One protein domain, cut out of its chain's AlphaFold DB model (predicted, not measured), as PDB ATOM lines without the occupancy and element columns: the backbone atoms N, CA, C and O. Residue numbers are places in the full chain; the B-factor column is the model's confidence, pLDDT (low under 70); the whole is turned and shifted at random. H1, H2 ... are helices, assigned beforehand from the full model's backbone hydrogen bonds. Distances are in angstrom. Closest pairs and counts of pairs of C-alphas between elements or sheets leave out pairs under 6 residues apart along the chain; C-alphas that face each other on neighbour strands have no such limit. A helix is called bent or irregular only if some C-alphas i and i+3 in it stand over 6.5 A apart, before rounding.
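What this domain is: This is residues 2 to 95 of the 153 residues of the protein "26S proteasome non-ATPase regulatory subunit 8 (Trinotate prediction)" of Henneguya salminicola (UniProt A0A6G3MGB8). Three helices, H1, H2 and H3, make an up-and-down bundle with their centres in a triangle, and H4 folds back along H3, away from H1 and H2. The bundle is loose between H2 and H3, and two helical hairpins, H1 with H2 and H3 with H4, meet through H1 and H3. The printed part has 94 residues with four named helices in the order H1, H2, H3, H4 and no named strand; its class is all helix. It is compact, with a radius of gyration of the C-alphas of 12.9 A, and rounded, spanning 33 by 28 by 22 A.

Where its parts are: H1, residues 2 to 17, begins at C-alpha 2 (12.366, -19.227, -37.897) and is 22.8 A long. H2, residues 21 to 37, is 24.4 A long. H3, residues 47 to 69, is the longest at 33.7 A; it is irregular, with C-alphas 48 and 51 8.3 A apart. H4, residues 73 to 89, is 23.7 A long, ends at C-alpha 89 (-3.679, -24.783, -53.435) and has a kink of 30 degrees near residue 82.

How they stand to each other: H1 and H2 touch at a shallow tilt of 20 degrees, opposite ways; their closest C-alphas, Phe 12 and Cys 24, are 5.8 A apart. H3 touches H1 with residues 52 to 62 alone, closest at the C-alphas of Cys 9 and Ile 59, 7.0 A, the same way at 26 degrees. H2 and H3 are close but not clearly touching, the C-alphas of Leu 21 and Ile 66 being 7.7 A apart. H3 and H4 touch at a shallow tilt of 29 degrees, opposite ways, closest at the C-alphas of Leu 64 and Phe 76, 5.3 A. H4 is apart from H1 and H2. In H1 and H2 every O i to N i+4 pair is within hydrogen-bond range; in H3 17 of 19 are, in H4 11 of 13.

The domain as a whole: The C-alphas farthest apart, Asp 48 and Arg 71, are 36.8 A apart. The printed part has no cut and no long link. Mean pLDDT of the printed part is 83.6; residues 2 and 42 are under 70.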
ATOM      1  N   GLU A   2      12.293 -18.144 -36.881       68.31
ATOM      2  CA  GLU A   2      12.366 -19.227 -37.897       68.31
ATOM      3  C   GLU A   2      13.260 -20.401 -37.464       68.31
ATOM      4  O   GLU A   2      12.889 -21.562 -37.616       68.31
ATOM      5  N   VAL A   3      14.400 -20.097 -36.835       75.75
ATOM      6  CA  VAL A   3      15.312 -21.105 -36.265       75.75
ATOM      7  C   VAL A   3      14.653 -21.878 -35.118       75.75
ATOM      8  O   VAL A   3      14.809 -23.088 -35.022       75.75
ATOM      9  N   GLU A   4      13.873 -21.205 -34.269       79.00
ATOM     10  CA  GLU A   4      13.152 -21.856 -33.163       79.00
ATOM     11  C   GLU A   4      12.048 -22.772 -33.684       79.00
ATOM     12  O   GLU A   4      11.921 -23.898 -33.214       79.00
ATOM     13  N   PHE A   5      11.299 -22.325 -34.695       79.44
ATOM     14  CA  PHE A   5      10.283 -23.144 -35.347       79.44
ATOM     15  C   PHE A   5      10.896 -24.402 -35.963       79.44
ATOM     16  O   PHE A   5      10.392 -25.503 -35.743       79.44
ATOM     17  N   LYS A   6      12.017 -24.253 -36.678       82.12
ATOM     18  CA  LYS A   6      12.748 -25.384 -37.251       82.12
ATOM     19  C   LYS A   6      13.232 -26.352 -36.169       82.12
ATOM     20  O   LYS A   6      12.946 -27.539 -36.264       82.12
ATOM     21  N   ASN A   7      13.852 -25.849 -35.101       84.50
ATOM     22  CA  ASN A   7      14.316 -26.680 -33.987       84.50
ATOM     23  C   ASN A   7      13.165 -27.443 -33.309       84.50
ATOM     24  O   ASN A   7      13.318 -28.616 -32.967       84.50
ATOM     25  N   SER A   8      12.001 -26.807 -33.135       84.12
ATOM     26  CA  SER A   8      10.803 -27.479 -32.622       84.12
ATOM     27  C   SER A   8      10.291 -28.557 -33.578       84.12
ATOM     28  O   SER A   8       9.915 -29.636 -33.123       84.12
ATOM     29  N   CYS A   9      10.316 -28.311 -34.891       83.75
ATOM     30  CA  CYS A   9       9.944 -29.317 -35.889       83.75
ATOM     31  C   CYS A   9      10.899 -30.519 -35.865       83.75
ATOM     32  O   CYS A   9      10.441 -31.658 -35.832       83.75
ATOM     33  N   ASP A  10      12.209 -30.276 -35.806       85.56
ATOM     34  CA  ASP A  10      13.223 -31.333 -35.747       85.56
ATOM     35  C   ASP A  10      13.081 -32.167 -34.458       85.56
ATOM     36  O   ASP A  10      13.097 -33.400 -34.491       85.56
ATOM     37  N   SER A  11      12.842 -31.508 -33.318       85.75
ATOM     38  CA  SER A  11      12.552 -32.168 -32.035       85.75
ATOM     39  C   SER A  11      11.290 -33.039 -32.094       85.75
ATOM     40  O   SER A  11      11.263 -34.159 -31.572       85.75
ATOM     41  N   PHE A  12      10.244 -32.555 -32.769       87.56
ATOM     42  CA  PHE A  12       9.004 -33.298 -32.966       87.56
ATOM     43  C   PHE A  12       9.213 -34.537 -33.848       87.56
ATOM     44  O   PHE A  12       8.740 -35.618 -33.499       87.56
ATOM     45  N   ILE A  13       9.963 -34.414 -34.948       85.31
ATOM     46  CA  ILE A  13      10.288 -35.541 -35.837       85.31
ATOM     47  C   ILE A  13      11.094 -36.608 -35.081       85.31
ATOM     48  O   ILE A  13      10.788 -37.797 -35.180       85.31
ATOM     49  N   ASN A  14      12.064 -36.200 -34.259       87.12
ATOM     50  CA  ASN A  14      12.818 -37.125 -33.412       87.12
ATOM     51  C   ASN A  14      11.917 -37.820 -32.380       87.12
ATOM     52  O   ASN A  14      11.953 -39.040 -32.246       87.12
ATOM     53  N   SER A  15      11.035 -37.068 -31.718       85.81
ATOM     54  CA  SER A  15      10.075 -37.625 -30.753       85.81
ATOM     55  C   SER A  15       9.108 -38.627 -31.392       85.81
ATOM     56  O   SER A  15       8.697 -39.597 -30.747       85.81
ATOM     57  N   TRP A  16       8.750 -38.410 -32.660       84.88
ATOM     58  CA  TRP A  16       7.948 -39.339 -33.448       84.88
ATOM     59  C   TRP A  16       8.712 -40.631 -33.768       84.88
ATOM     60  O   TRP A  16       8.153 -41.717 -33.599       84.88
ATOM     61  N   ASN A  17       9.991 -40.533 -34.147       84.88
ATOM     62  CA  ASN A  17      10.855 -41.700 -34.358       84.88
ATOM     63  C   ASN A  17      11.011 -42.534 -33.074       84.88
ATOM     64  O   ASN A  17      10.945 -43.762 -33.124       84.88
ATOM     65  N   ASP A  18      11.083 -41.869 -31.919       85.06
ATOM     66  CA  ASP A  18      11.121 -42.500 -30.594       85.06
ATOM     67  C   ASP A  18       9.750 -43.032 -30.117       85.06
ATOM     68  O   ASP A  18       9.627 -43.549 -29.004       85.06
ATOM     69  N   ARG A  19       8.693 -42.900 -30.935       79.88
ATOM     70  CA  ARG A  19       7.294 -43.277 -30.636       79.88
ATOM     71  C   ARG A  19       6.728 -42.648 -29.357       79.88
ATOM     72  O   ARG A  19       5.790 -43.178 -28.754       79.88
ATOM     73  N   ASN A  20       7.247 -41.495 -28.942       84.44
ATOM     74  CA  ASN A  20       6.824 -40.841 -27.709       84.44
ATOM     75  C   ASN A  20       5.648 -39.882 -27.956       84.44
ATOM     76  O   ASN A  20       5.820 -38.681 -28.167       84.44
ATOM     77  N   LEU A  21       4.428 -40.425 -27.927       80.44
ATOM     78  CA  LEU A  21       3.205 -39.690 -28.282       80.44
ATOM     79  C   LEU A  21       2.899 -38.506 -27.351       80.44
ATOM     80  O   LEU A  21       2.348 -37.510 -27.815       80.44
ATOM     81  N   ASN A  22       3.255 -38.599 -26.069       81.19
ATOM     82  CA  ASN A  22       2.993 -37.535 -25.091       81.19
ATOM     83  C   ASN A  22       3.883 -36.317 -25.359       81.19
ATOM     84  O   ASN A  22       3.396 -35.191 -25.420       81.19
ATOM     85  N   LYS A  23       5.175 -36.552 -25.622       83.44
ATOM     86  CA  LYS A  23       6.101 -35.484 -26.026       83.44
ATOM     87  C   LYS A  23       5.682 -34.843 -27.346       83.44
ATOM     88  O   LYS A  23       5.719 -33.623 -27.468       83.44
ATOM     89  N   CYS A  24       5.218 -35.648 -28.305       83.94
ATOM     90  CA  CYS A  24       4.708 -35.129 -29.574       83.94
ATOM     91  C   CYS A  24       3.545 -34.147 -29.364       83.94
ATOM     92  O   CYS A  24       3.491 -33.122 -30.032       83.94
ATOM     93  N   GLU A  25       2.624 -34.414 -28.434       82.50
ATOM     94  CA  GLU A  25       1.514 -33.492 -28.160       82.50
ATOM     95  C   GLU A  25       1.966 -32.162 -27.549       82.50
ATOM     96  O   GLU A  25       1.435 -31.109 -27.911       82.50
ATOM     97  N   GLU A  26       2.935 -32.191 -26.633       84.25
ATOM     98  CA  GLU A  26       3.492 -30.977 -26.032       84.25
ATOM     99  C   GLU A  26       4.240 -30.130 -27.064       84.25
ATOM    100  O   GLU A  26       3.988 -28.928 -27.181       84.25
ATOM    101  N   GLU A  27       5.101 -30.758 -27.866       84.38
ATOM    102  CA  GLU A  27       5.823 -30.086 -28.948       84.38
ATOM    103  C   GLU A  27       4.864 -29.567 -30.027       84.38
ATOM    104  O   GLU A  27       5.017 -28.445 -30.508       84.38
ATOM    105  N   LEU A  28       3.789 -30.296 -30.335       85.75
ATOM    106  CA  LEU A  28       2.773 -29.836 -31.280       85.75
ATOM    107  C   LEU A  28       2.056 -28.568 -30.802       85.75
ATOM    108  O   LEU A  28       1.745 -27.694 -31.614       85.75
ATOM    109  N   LYS A  29       1.778 -28.438 -29.498       84.88
ATOM    110  CA  LYS A  29       1.200 -27.201 -28.941       84.88
ATOM    111  C   LYS A  29       2.147 -26.019 -29.146       84.88
ATOM    112  O   LYS A  29       1.687 -24.951 -29.550       84.88
ATOM    113  N   LYS A  30       3.453 -26.222 -28.937       84.81
ATOM    114  CA  LYS A  30       4.480 -25.199 -29.190       84.81
ATOM    115  C   LYS A  30       4.540 -24.828 -30.673       84.81
ATOM    116  O   LYS A  30       4.475 -23.648 -30.995       84.81
ATOM    117  N   ILE A  31       4.573 -25.815 -31.573       85.25
ATOM    118  CA  ILE A  31       4.608 -25.588 -33.028       85.25
ATOM    119  C   ILE A  31       3.374 -24.807 -33.495       85.25
ATOM    120  O   ILE A  31       3.512 -23.856 -34.258       85.25
ATOM    121  N   LYS A  32       2.173 -25.147 -33.008       83.25
ATOM    122  CA  LYS A  32       0.936 -24.414 -33.337       83.25
ATOM    123  C   LYS A  32       0.988 -22.955 -32.884       83.25
ATOM    124  O   LYS A  32       0.569 -22.074 -33.629       83.25
ATOM    125  N   LEU A  33       1.511 -22.699 -31.685       83.31
ATOM    126  CA  LEU A  33       1.697 -21.341 -31.177       83.31
ATOM    127  C   LEU A  33       2.680 -20.558 -32.061       83.31
ATOM    128  O   LEU A  33       2.374 -19.449 -32.487       83.31
ATOM    129  N   LEU A  34       3.829 -21.161 -32.377       80.75
ATOM    130  CA  LEU A  34       4.865 -20.550 -33.209       80.75
ATOM    131  C   LEU A  34       4.381 -20.289 -34.642       80.75
ATOM    132  O   LEU A  34       4.667 -19.230 -35.190       80.75
ATOM    133  N   SER A  35       3.616 -21.208 -35.236       78.25
ATOM    134  CA  SER A  35       3.007 -21.027 -36.561       78.25
ATOM    135  C   SER A  35       2.018 -19.862 -36.577       78.25
ATOM    136  O   SER A  35       2.060 -19.057 -37.506       78.25
ATOM    137  N   CYS A  36       1.201 -19.717 -35.527       79.75
ATOM    138  CA  CYS A  36       0.303 -18.575 -35.369       79.75
ATOM    139  C   CYS A  36       1.088 -17.260 -35.240       79.75
ATOM    140  O   CYS A  36       0.812 -16.299 -35.946       79.75
ATOM    141  N   MET A  37       2.134 -17.233 -34.406       75.12
ATOM    142  CA  MET A  37       2.992 -16.053 -34.237       75.12
ATOM    143  C   MET A  37       3.742 -15.666 -35.519       75.12
ATOM    144  O   MET A  37       3.987 -14.486 -35.758       75.12
ATOM    145  N   ALA A  38       4.108 -16.647 -36.342       70.12
ATOM    146  CA  ALA A  38       4.830 -16.441 -37.592       70.12
ATOM    147  C   ALA A  38       3.912 -16.225 -38.815       70.12
ATOM    148  O   ALA A  38       4.434 -16.058 -39.921       70.12
ATOM    149  N   ASN A  39       2.580 -16.221 -38.635       72.62
ATOM    150  CA  ASN A  39       1.563 -16.172 -39.696       72.62
ATOM    151  C   ASN A  39       1.794 -17.204 -40.819       72.62
ATOM    152  O   ASN A  39       1.611 -16.905 -42.002       72.62
ATOM    153  N   ILE A  40       2.223 -18.414 -40.445       71.38
ATOM    154  CA  ILE A  40       2.439 -19.526 -41.377       71.38
ATOM    155  C   ILE A  40       1.114 -20.276 -41.510       71.38
ATOM    156  O   ILE A  40       0.826 -21.178 -40.722       71.38
ATOM    157  N   ASP A  41       0.314 -19.876 -42.494       72.00
ATOM    158  CA  ASP A  41      -0.954 -20.504 -42.870       72.00
ATOM    159  C   ASP A  41      -0.964 -20.737 -44.388       72.00
ATOM    160  O   ASP A  41      -0.430 -19.883 -45.104       72.00
ATOM    161  N   PRO A  42      -1.560 -21.834 -44.902       68.62
ATOM    162  CA  PRO A  42      -1.708 -22.052 -46.343       68.62
ATOM    163  C   PRO A  42      -2.246 -20.835 -47.117       68.62
ATOM    164  O   PRO A  42      -1.853 -20.627 -48.260       68.62
ATOM    165  N   CYS A  43      -3.080 -20.001 -46.487       71.19
ATOM    166  CA  CYS A  43      -3.669 -18.801 -47.089       71.19
ATOM    167  C   CYS A  43      -2.710 -17.598 -47.169       71.19
ATOM    168  O   CYS A  43      -2.986 -16.649 -47.895       71.19
ATOM    169  N   ASN A  44      -1.609 -17.603 -46.412       75.00
ATOM    170  CA  ASN A  44      -0.639 -16.505 -46.334       75.00
ATOM    171  C   ASN A  44       0.749 -16.965 -46.800       75.00
ATOM    172  O   ASN A  44       1.767 -16.750 -46.136       75.00
ATOM    173  N   TYR A  45       0.769 -17.669 -47.931       77.38
ATOM    174  CA  TYR A  45       1.997 -18.166 -48.530       77.38
ATOM    175  C   TYR A  45       2.964 -17.025 -48.868       77.38
ATOM    176  O   TYR A  45       2.588 -16.009 -49.450       77.38
ATOM    177  N   SER A  46       4.236 -17.227 -48.522       77.75
ATOM    178  CA  SER A  46       5.329 -16.325 -48.869       77.75
ATOM    179  C   SER A  46       6.478 -17.136 -49.475       77.75
ATOM    180  O   SER A  46       6.954 -18.078 -48.827       77.75
ATOM    181  N   PRO A  47       6.948 -16.784 -50.688       75.94
ATOM    182  CA  PRO A  47       8.017 -17.517 -51.365       75.94
ATOM    183  C   PRO A  47       9.340 -17.470 -50.590       75.94
ATOM    184  O   PRO A  47      10.093 -18.441 -50.591       75.94
ATOM    185  N   ASP A  48       9.582 -16.407 -49.823       80.50
ATOM    186  CA  ASP A  48      10.779 -16.278 -48.983       80.50
ATOM    187  C   ASP A  48      10.828 -17.326 -47.856       80.50
ATOM    188  O   ASP A  48      11.886 -17.617 -47.303       80.50
ATOM    189  N   LYS A  49       9.677 -17.927 -47.520       81.88
ATOM    190  CA  LYS A  49       9.509 -18.858 -46.399       81.88
ATOM    191  C   LYS A  49       9.150 -20.278 -46.826       81.88
ATOM    192  O   LYS A  49       8.725 -21.063 -45.978       81.88
ATOM    193  N   ILE A  50       9.354 -20.652 -48.093       83.75
ATOM    194  CA  ILE A  50       8.998 -21.980 -48.647       83.75
ATOM    195  C   ILE A  50       9.404 -23.139 -47.727       83.75
ATOM    196  O   ILE A  50       8.601 -24.033 -47.462       83.75
ATOM    197  N   HIS A  51      10.621 -23.113 -47.179       83.88
ATOM    198  CA  HIS A  51      11.118 -24.172 -46.297       83.88
ATOM    199  C   HIS A  51      10.253 -24.385 -45.044       83.88
ATOM    200  O   HIS A  51      10.077 -25.523 -44.610       83.88
ATOM    201  N   LEU A  52       9.676 -23.318 -44.483       83.69
ATOM    202  CA  LEU A  52       8.787 -23.406 -43.324       83.69
ATOM    203  C   LEU A  52       7.446 -24.045 -43.697       83.69
ATOM    204  O   LEU A  52       6.924 -24.841 -42.924       83.69
ATOM    205  N   PHE A  53       6.919 -23.757 -44.893       85.25
ATOM    206  CA  PHE A  53       5.697 -24.388 -45.406       85.25
ATOM    207  C   PHE A  53       5.901 -25.889 -45.655       85.25
ATOM    208  O   PHE A  53       5.036 -26.688 -45.298       85.25
ATOM    209  N   ILE A  54       7.063 -26.286 -46.186       86.81
ATOM    210  CA  ILE A  54       7.424 -27.704 -46.355       86.81
ATOM    211  C   ILE A  54       7.485 -28.408 -44.995       86.81
ATOM    212  O   ILE A  54       6.876 -29.464 -44.831       86.81
ATOM    213  N   LEU A  55       8.165 -27.812 -44.007       86.88
ATOM    214  CA  LEU A  55       8.228 -28.361 -42.647       86.88
ATOM    215  C   LEU A  55       6.835 -28.487 -42.032       86.88
ATOM    216  O   LEU A  55       6.491 -29.534 -41.491       86.88
ATOM    217  N   MET A  56       6.012 -27.447 -42.156       86.81
ATOM    218  CA  MET A  56       4.658 -27.439 -41.616       86.81
ATOM    219  C   MET A  56       3.803 -28.553 -42.225       86.81
ATOM    220  O   MET A  56       3.112 -29.265 -41.495       86.81
ATOM    221  N   ARG A  57       3.903 -28.764 -43.544       89.31
ATOM    222  CA  ARG A  57       3.267 -29.893 -44.227       89.31
ATOM    223  C   ARG A  57       3.706 -31.220 -43.610       89.31
ATOM    224  O   ARG A  57       2.849 -31.984 -43.181       89.31
ATOM    225  N   THR A  58       5.009 -31.462 -43.470       88.88
ATOM    226  CA  THR A  58       5.537 -32.694 -42.855       88.88
ATOM    227  C   THR A  58       5.033 -32.898 -41.421       88.88
ATOM    228  O   THR A  58       4.661 -34.011 -41.045       88.88
ATOM    229  N   ILE A  59       4.950 -31.837 -40.614       88.75
ATOM    230  CA  ILE A  59       4.393 -31.922 -39.258       88.75
ATOM    231  C   ILE A  59       2.921 -32.337 -39.294       88.75
ATOM    232  O   ILE A  59       2.517 -33.229 -38.543       88.75
ATOM    233  N   TYR A  60       2.113 -31.735 -40.170       89.75
ATOM    234  CA  TYR A  60       0.707 -32.107 -40.307       89.75
ATOM    235  C   TYR A  60       0.526 -33.549 -40.795       89.75
ATOM    236  O   TYR A  60      -0.337 -34.253 -40.270       89.75
ATOM    237  N   GLU A  61       1.359 -34.016 -41.728       90.69
ATOM    238  CA  GLU A  61       1.365 -35.408 -42.193       90.69
ATOM    239  C   GLU A  61       1.599 -36.387 -41.030       90.69
ATOM    240  O   GLU A  61       0.876 -37.376 -40.876       90.69
ATOM    241  N   ILE A  62       2.569 -36.094 -40.158       89.19
ATOM    242  CA  ILE A  62       2.842 -36.902 -38.962       89.19
ATOM    243  C   ILE A  62       1.681 -36.811 -37.961       89.19
ATOM    244  O   ILE A  62       1.264 -37.828 -37.409       89.19
ATOM    245  N   CYS A  63       1.104 -35.627 -37.744       88.88
ATOM    246  CA  CYS A  63      -0.050 -35.451 -36.854       88.88
ATOM    247  C   CYS A  63      -1.264 -36.268 -37.309       88.88
ATOM    248  O   CYS A  63      -1.973 -36.849 -36.481       88.88
ATOM    249  N   LEU A  64      -1.491 -36.348 -38.617       90.94
ATOM    250  CA  LEU A  64      -2.541 -37.169 -39.203       90.94
ATOM    251  C   LEU A  64      -2.276 -38.663 -38.953       90.94
ATOM    252  O   LEU A  64      -3.176 -39.370 -38.497       90.94
ATOM    253  N   LYS A  65      -1.028 -39.126 -39.112       88.25
ATOM    254  CA  LYS A  65      -0.618 -40.500 -38.753       88.25
ATOM    255  C   LYS A  65      -0.804 -40.800 -37.261       88.25
ATOM    256  O   LYS A  65      -1.317 -41.860 -36.911       88.25
ATOM    257  N   ILE A  66      -0.444 -39.869 -36.374       87.69
ATOM    258  CA  ILE A  66      -0.682 -39.999 -34.926       87.69
ATOM    259  C   ILE A  66      -2.180 -40.128 -34.638       87.69
ATOM    260  O   ILE A  66      -2.582 -40.984 -33.853       87.69
ATOM    261  N   SER A  67      -3.004 -39.296 -35.278       88.25
ATOM    262  CA  SER A  67      -4.462 -39.308 -35.100       88.25
ATOM    263  C   SER A  67      -5.060 -40.644 -35.537       88.25
ATOM    264  O   SER A  67      -5.902 -41.204 -34.837       88.25
ATOM    265  N   PHE A  68      -4.547 -41.207 -36.634       86.06
ATOM    266  CA  PHE A  68      -4.912 -42.540 -37.096       86.06
ATOM    267  C   PHE A  68      -4.556 -43.630 -36.070       86.06
ATOM    268  O   PHE A  68      -5.408 -44.446 -35.721       86.06
ATOM    269  N   ILE A  69      -3.339 -43.610 -35.509       86.81
ATOM    270  CA  ILE A  69      -2.919 -44.561 -34.461       86.81
ATOM    271  C   ILE A  69      -3.795 -44.436 -33.210       86.81
ATOM    272  O   ILE A  69      -4.176 -45.443 -32.614       86.81
ATOM    273  N   LYS A  70      -4.145 -43.204 -32.827       87.00
ATOM    274  CA  LYS A  70      -5.031 -42.915 -31.693       87.00
ATOM    275  C   LYS A  70      -6.505 -43.215 -31.974       87.00
ATOM    276  O   LYS A  70      -7.308 -43.128 -31.051       87.00
ATOM    277  N   ARG A  71      -6.854 -43.589 -33.213       86.25
ATOM    278  CA  ARG A  71      -8.234 -43.801 -33.681       86.25
ATOM    279  C   ARG A  71      -9.132 -42.581 -33.450       86.25
ATOM    280  O   ARG A  71     -10.330 -42.718 -33.224       86.25
ATOM    281  N   ASP A  72      -8.546 -41.388 -33.515       88.50
ATOM    282  CA  ASP A  72      -9.264 -40.128 -33.349       88.50
ATOM    283  C   ASP A  72      -9.618 -39.542 -34.721       88.50
ATOM    284  O   ASP A  72      -8.821 -38.845 -35.358       88.50
ATOM    285  N   ALA A  73     -10.840 -39.838 -35.170       85.56
ATOM    286  CA  ALA A  73     -11.376 -39.344 -36.436       85.56
ATOM    287  C   ALA A  73     -11.522 -37.812 -36.459       85.56
ATOM    288  O   ALA A  73     -11.258 -37.179 -37.480       85.56
ATOM    289  N   SER A  74     -11.869 -37.192 -35.326       88.19
ATOM    290  CA  SER A  74     -12.038 -35.735 -35.246       88.19
ATOM    291  C   SER A  74     -10.711 -35.020 -35.488       88.19
ATOM    292  O   SER A  74     -10.636 -34.056 -36.254       88.19
ATOM    293  N   SER A  75      -9.637 -35.521 -34.871       87.81
ATOM    294  CA  SER A  75      -8.289 -35.005 -35.111       87.81
ATOM    295  C   SER A  75      -7.810 -35.284 -36.536       87.81
ATOM    296  O   SER A  75      -7.196 -34.407 -37.143       87.81
ATOM    297  N   PHE A  76      -8.130 -36.453 -37.100       88.44
ATOM    298  CA  PHE A  76      -7.792 -36.792 -38.484       88.44
ATOM    299  C   PHE A  76      -8.346 -35.758 -39.474       88.44
ATOM    300  O   PHE A  76      -7.572 -35.135 -40.203       88.44
ATOM    301  N   VAL A  77      -9.658 -35.498 -39.440       87.38
ATOM    302  CA  VAL A  77     -10.311 -34.521 -40.332       87.38
ATOM    303  C   VAL A  77      -9.735 -33.119 -40.121       87.38
ATOM    304  O   VAL A  77      -9.466 -32.389 -41.079       87.38
ATOM    305  N   ARG A  78      -9.467 -32.752 -38.860       89.69
ATOM    306  CA  ARG A  78      -8.878 -31.456 -38.509       89.69
ATOM    307  C   ARG A  78      -7.504 -31.238 -39.141       89.69
ATOM    308  O   ARG A  78      -7.227 -30.122 -39.571       89.69
ATOM    309  N   TYR A  79      -6.646 -32.258 -39.171       89.44
ATOM    310  CA  TYR A  79      -5.320 -32.158 -39.791       89.44
ATOM    311  C   TYR A  79      -5.359 -32.351 -41.307       89.44
ATOM    312  O   TYR A  79      -4.528 -31.777 -42.006       89.44
ATOM    313  N   MET A  80      -6.348 -33.078 -41.830       89.12
ATOM    314  CA  MET A  80      -6.527 -33.240 -43.271       89.12
ATOM    315  C   MET A  80      -6.900 -31.921 -43.960       89.12
ATOM    316  O   MET A  80      -6.414 -31.646 -45.053       89.12
ATOM    317  N   LYS A  81      -7.710 -31.069 -43.320       87.38
ATOM    318  CA  LYS A  81      -8.137 -29.780 -43.892       87.38
ATOM    319  C   LYS A  81      -6.970 -28.882 -44.354       87.38
ATOM    320  O   LYS A  81      -6.957 -28.534 -45.532       87.38
ATOM    321  N   PRO A  82      -5.985 -28.518 -43.506       86.38
ATOM    322  CA  PRO A  82      -4.842 -27.728 -43.960       86.38
ATOM    323  C   PRO A  82      -3.958 -28.500 -44.948       86.38
ATOM    324  O   PRO A  82      -3.436 -27.896 -45.879       86.38
ATOM    325  N   LEU A  83      -3.819 -29.827 -44.799       89.38
ATOM    326  CA  LEU A  83      -3.054 -30.655 -45.741       89.38
ATOM    327  C   LEU A  83      -3.617 -30.594 -47.161       89.38
ATOM    328  O   LEU A  83      -2.840 -30.462 -48.099       89.38
ATOM    329  N   LYS A  84      -4.945 -30.619 -47.330       88.06
ATOM    330  CA  LYS A  84      -5.578 -30.440 -48.644       88.06
ATOM    331  C   LYS A  84      -5.143 -29.125 -49.294       88.06
ATOM    332  O   LYS A  84      -4.765 -29.140 -50.459       88.06
ATOM    333  N   SER A  85      -5.097 -28.022 -48.547       87.50
ATOM    334  CA  SER A  85      -4.590 -26.751 -49.083       87.50
ATOM    335  C   SER A  85      -3.105 -26.801 -49.441       87.50
ATOM    336  O   SER A  85      -2.710 -26.313 -50.494       87.50
ATOM    337  N   PHE A  86      -2.271 -27.464 -48.635       86.44
ATOM    338  CA  PHE A  86      -0.861 -27.671 -48.990       86.44
ATOM    339  C   PHE A  86      -0.668 -28.518 -50.256       86.44
ATOM    340  O   PHE A  86       0.335 -28.342 -50.945       86.44
ATOM    341  N   TYR A  87      -1.577 -29.451 -50.536       85.62
ATOM    342  CA  TYR A  87      -1.471 -30.352 -51.681       85.62
ATOM    343  C   TYR A  87      -2.102 -29.814 -52.958       85.62
ATOM    344  O   TYR A  87      -1.579 -30.107 -54.023       85.62
ATOM    345  N   PHE A  88      -3.205 -29.069 -52.860       85.19
ATOM    346  CA  PHE A  88      -3.942 -28.568 -54.021       85.19
ATOM    347  C   PHE A  88      -3.671 -27.089 -54.281       85.19
ATOM    348  O   PHE A  88      -3.294 -26.730 -55.389       85.19
ATOM    349  N   ASP A  89      -3.807 -26.237 -53.262       84.81
ATOM    350  CA  ASP A  89      -3.679 -24.783 -53.435       84.81
ATOM    351  C   ASP A  89      -2.207 -24.361 -53.605       84.81
ATOM    352  O   ASP A  89      -1.909 -23.365 -54.258       84.81
ATOM    353  N   LEU A  90      -1.272 -25.134 -53.037       82.88
ATOM    354  CA  LEU A  90       0.176 -24.890 -53.116       82.88
ATOM    355  C   LEU A  90       0.923 -25.908 -53.996       82.88
ATOM    356  O   LEU A  90       2.155 -25.966 -53.944       82.88
ATOM    357  N   ALA A  91       0.202 -26.688 -54.808       80.56
ATOM    358  CA  ALA A  91       0.766 -27.728 -55.676       80.56
ATOM    359  C   ALA A  91       1.827 -27.189 -56.651       80.56
ATOM    360  O   ALA A  91       2.841 -27.840 -56.887       80.56
ATOM    361  N   ASP A  92       1.603 -25.984 -57.181       80.19
ATOM    362  CA  ASP A  92       2.469 -25.361 -58.189       80.19
ATOM    363  C   ASP A  92       3.781 -24.817 -57.605       80.19
ATOM    364  O   ASP A  92       4.740 -24.562 -58.335       80.19
ATOM    365  N   VAL A  93       3.829 -24.618 -56.285       82.44
ATOM    366  CA  VAL A  93       4.931 -23.924 -55.596       82.44
ATOM    367  C   VAL A  93       5.708 -24.834 -54.653       82.44
ATOM    368  O   VAL A  93       6.885 -24.584 -54.386       82.44
ATOM    369  N   LEU A  94       5.073 -25.883 -54.128       81.38
ATOM    370  CA  LEU A  94       5.703 -26.852 -53.240       81.38
ATOM    371  C   LEU A  94       6.030 -28.148 -53.989       81.38
ATOM    372  O   LEU A  94       5.224 -28.631 -54.777       81.38
ATOM    373  N   PRO A  95       7.175 -28.788 -53.691       82.75
ATOM    374  CA  PRO A  95       7.487 -30.086 -54.273       82.75
ATOM    375  C   PRO A  95       6.466 -31.130 -53.817       82.75
ATOM    376  O   PRO A  95       6.052 -31.125 -52.651       82.75
TER     377      PRO A  95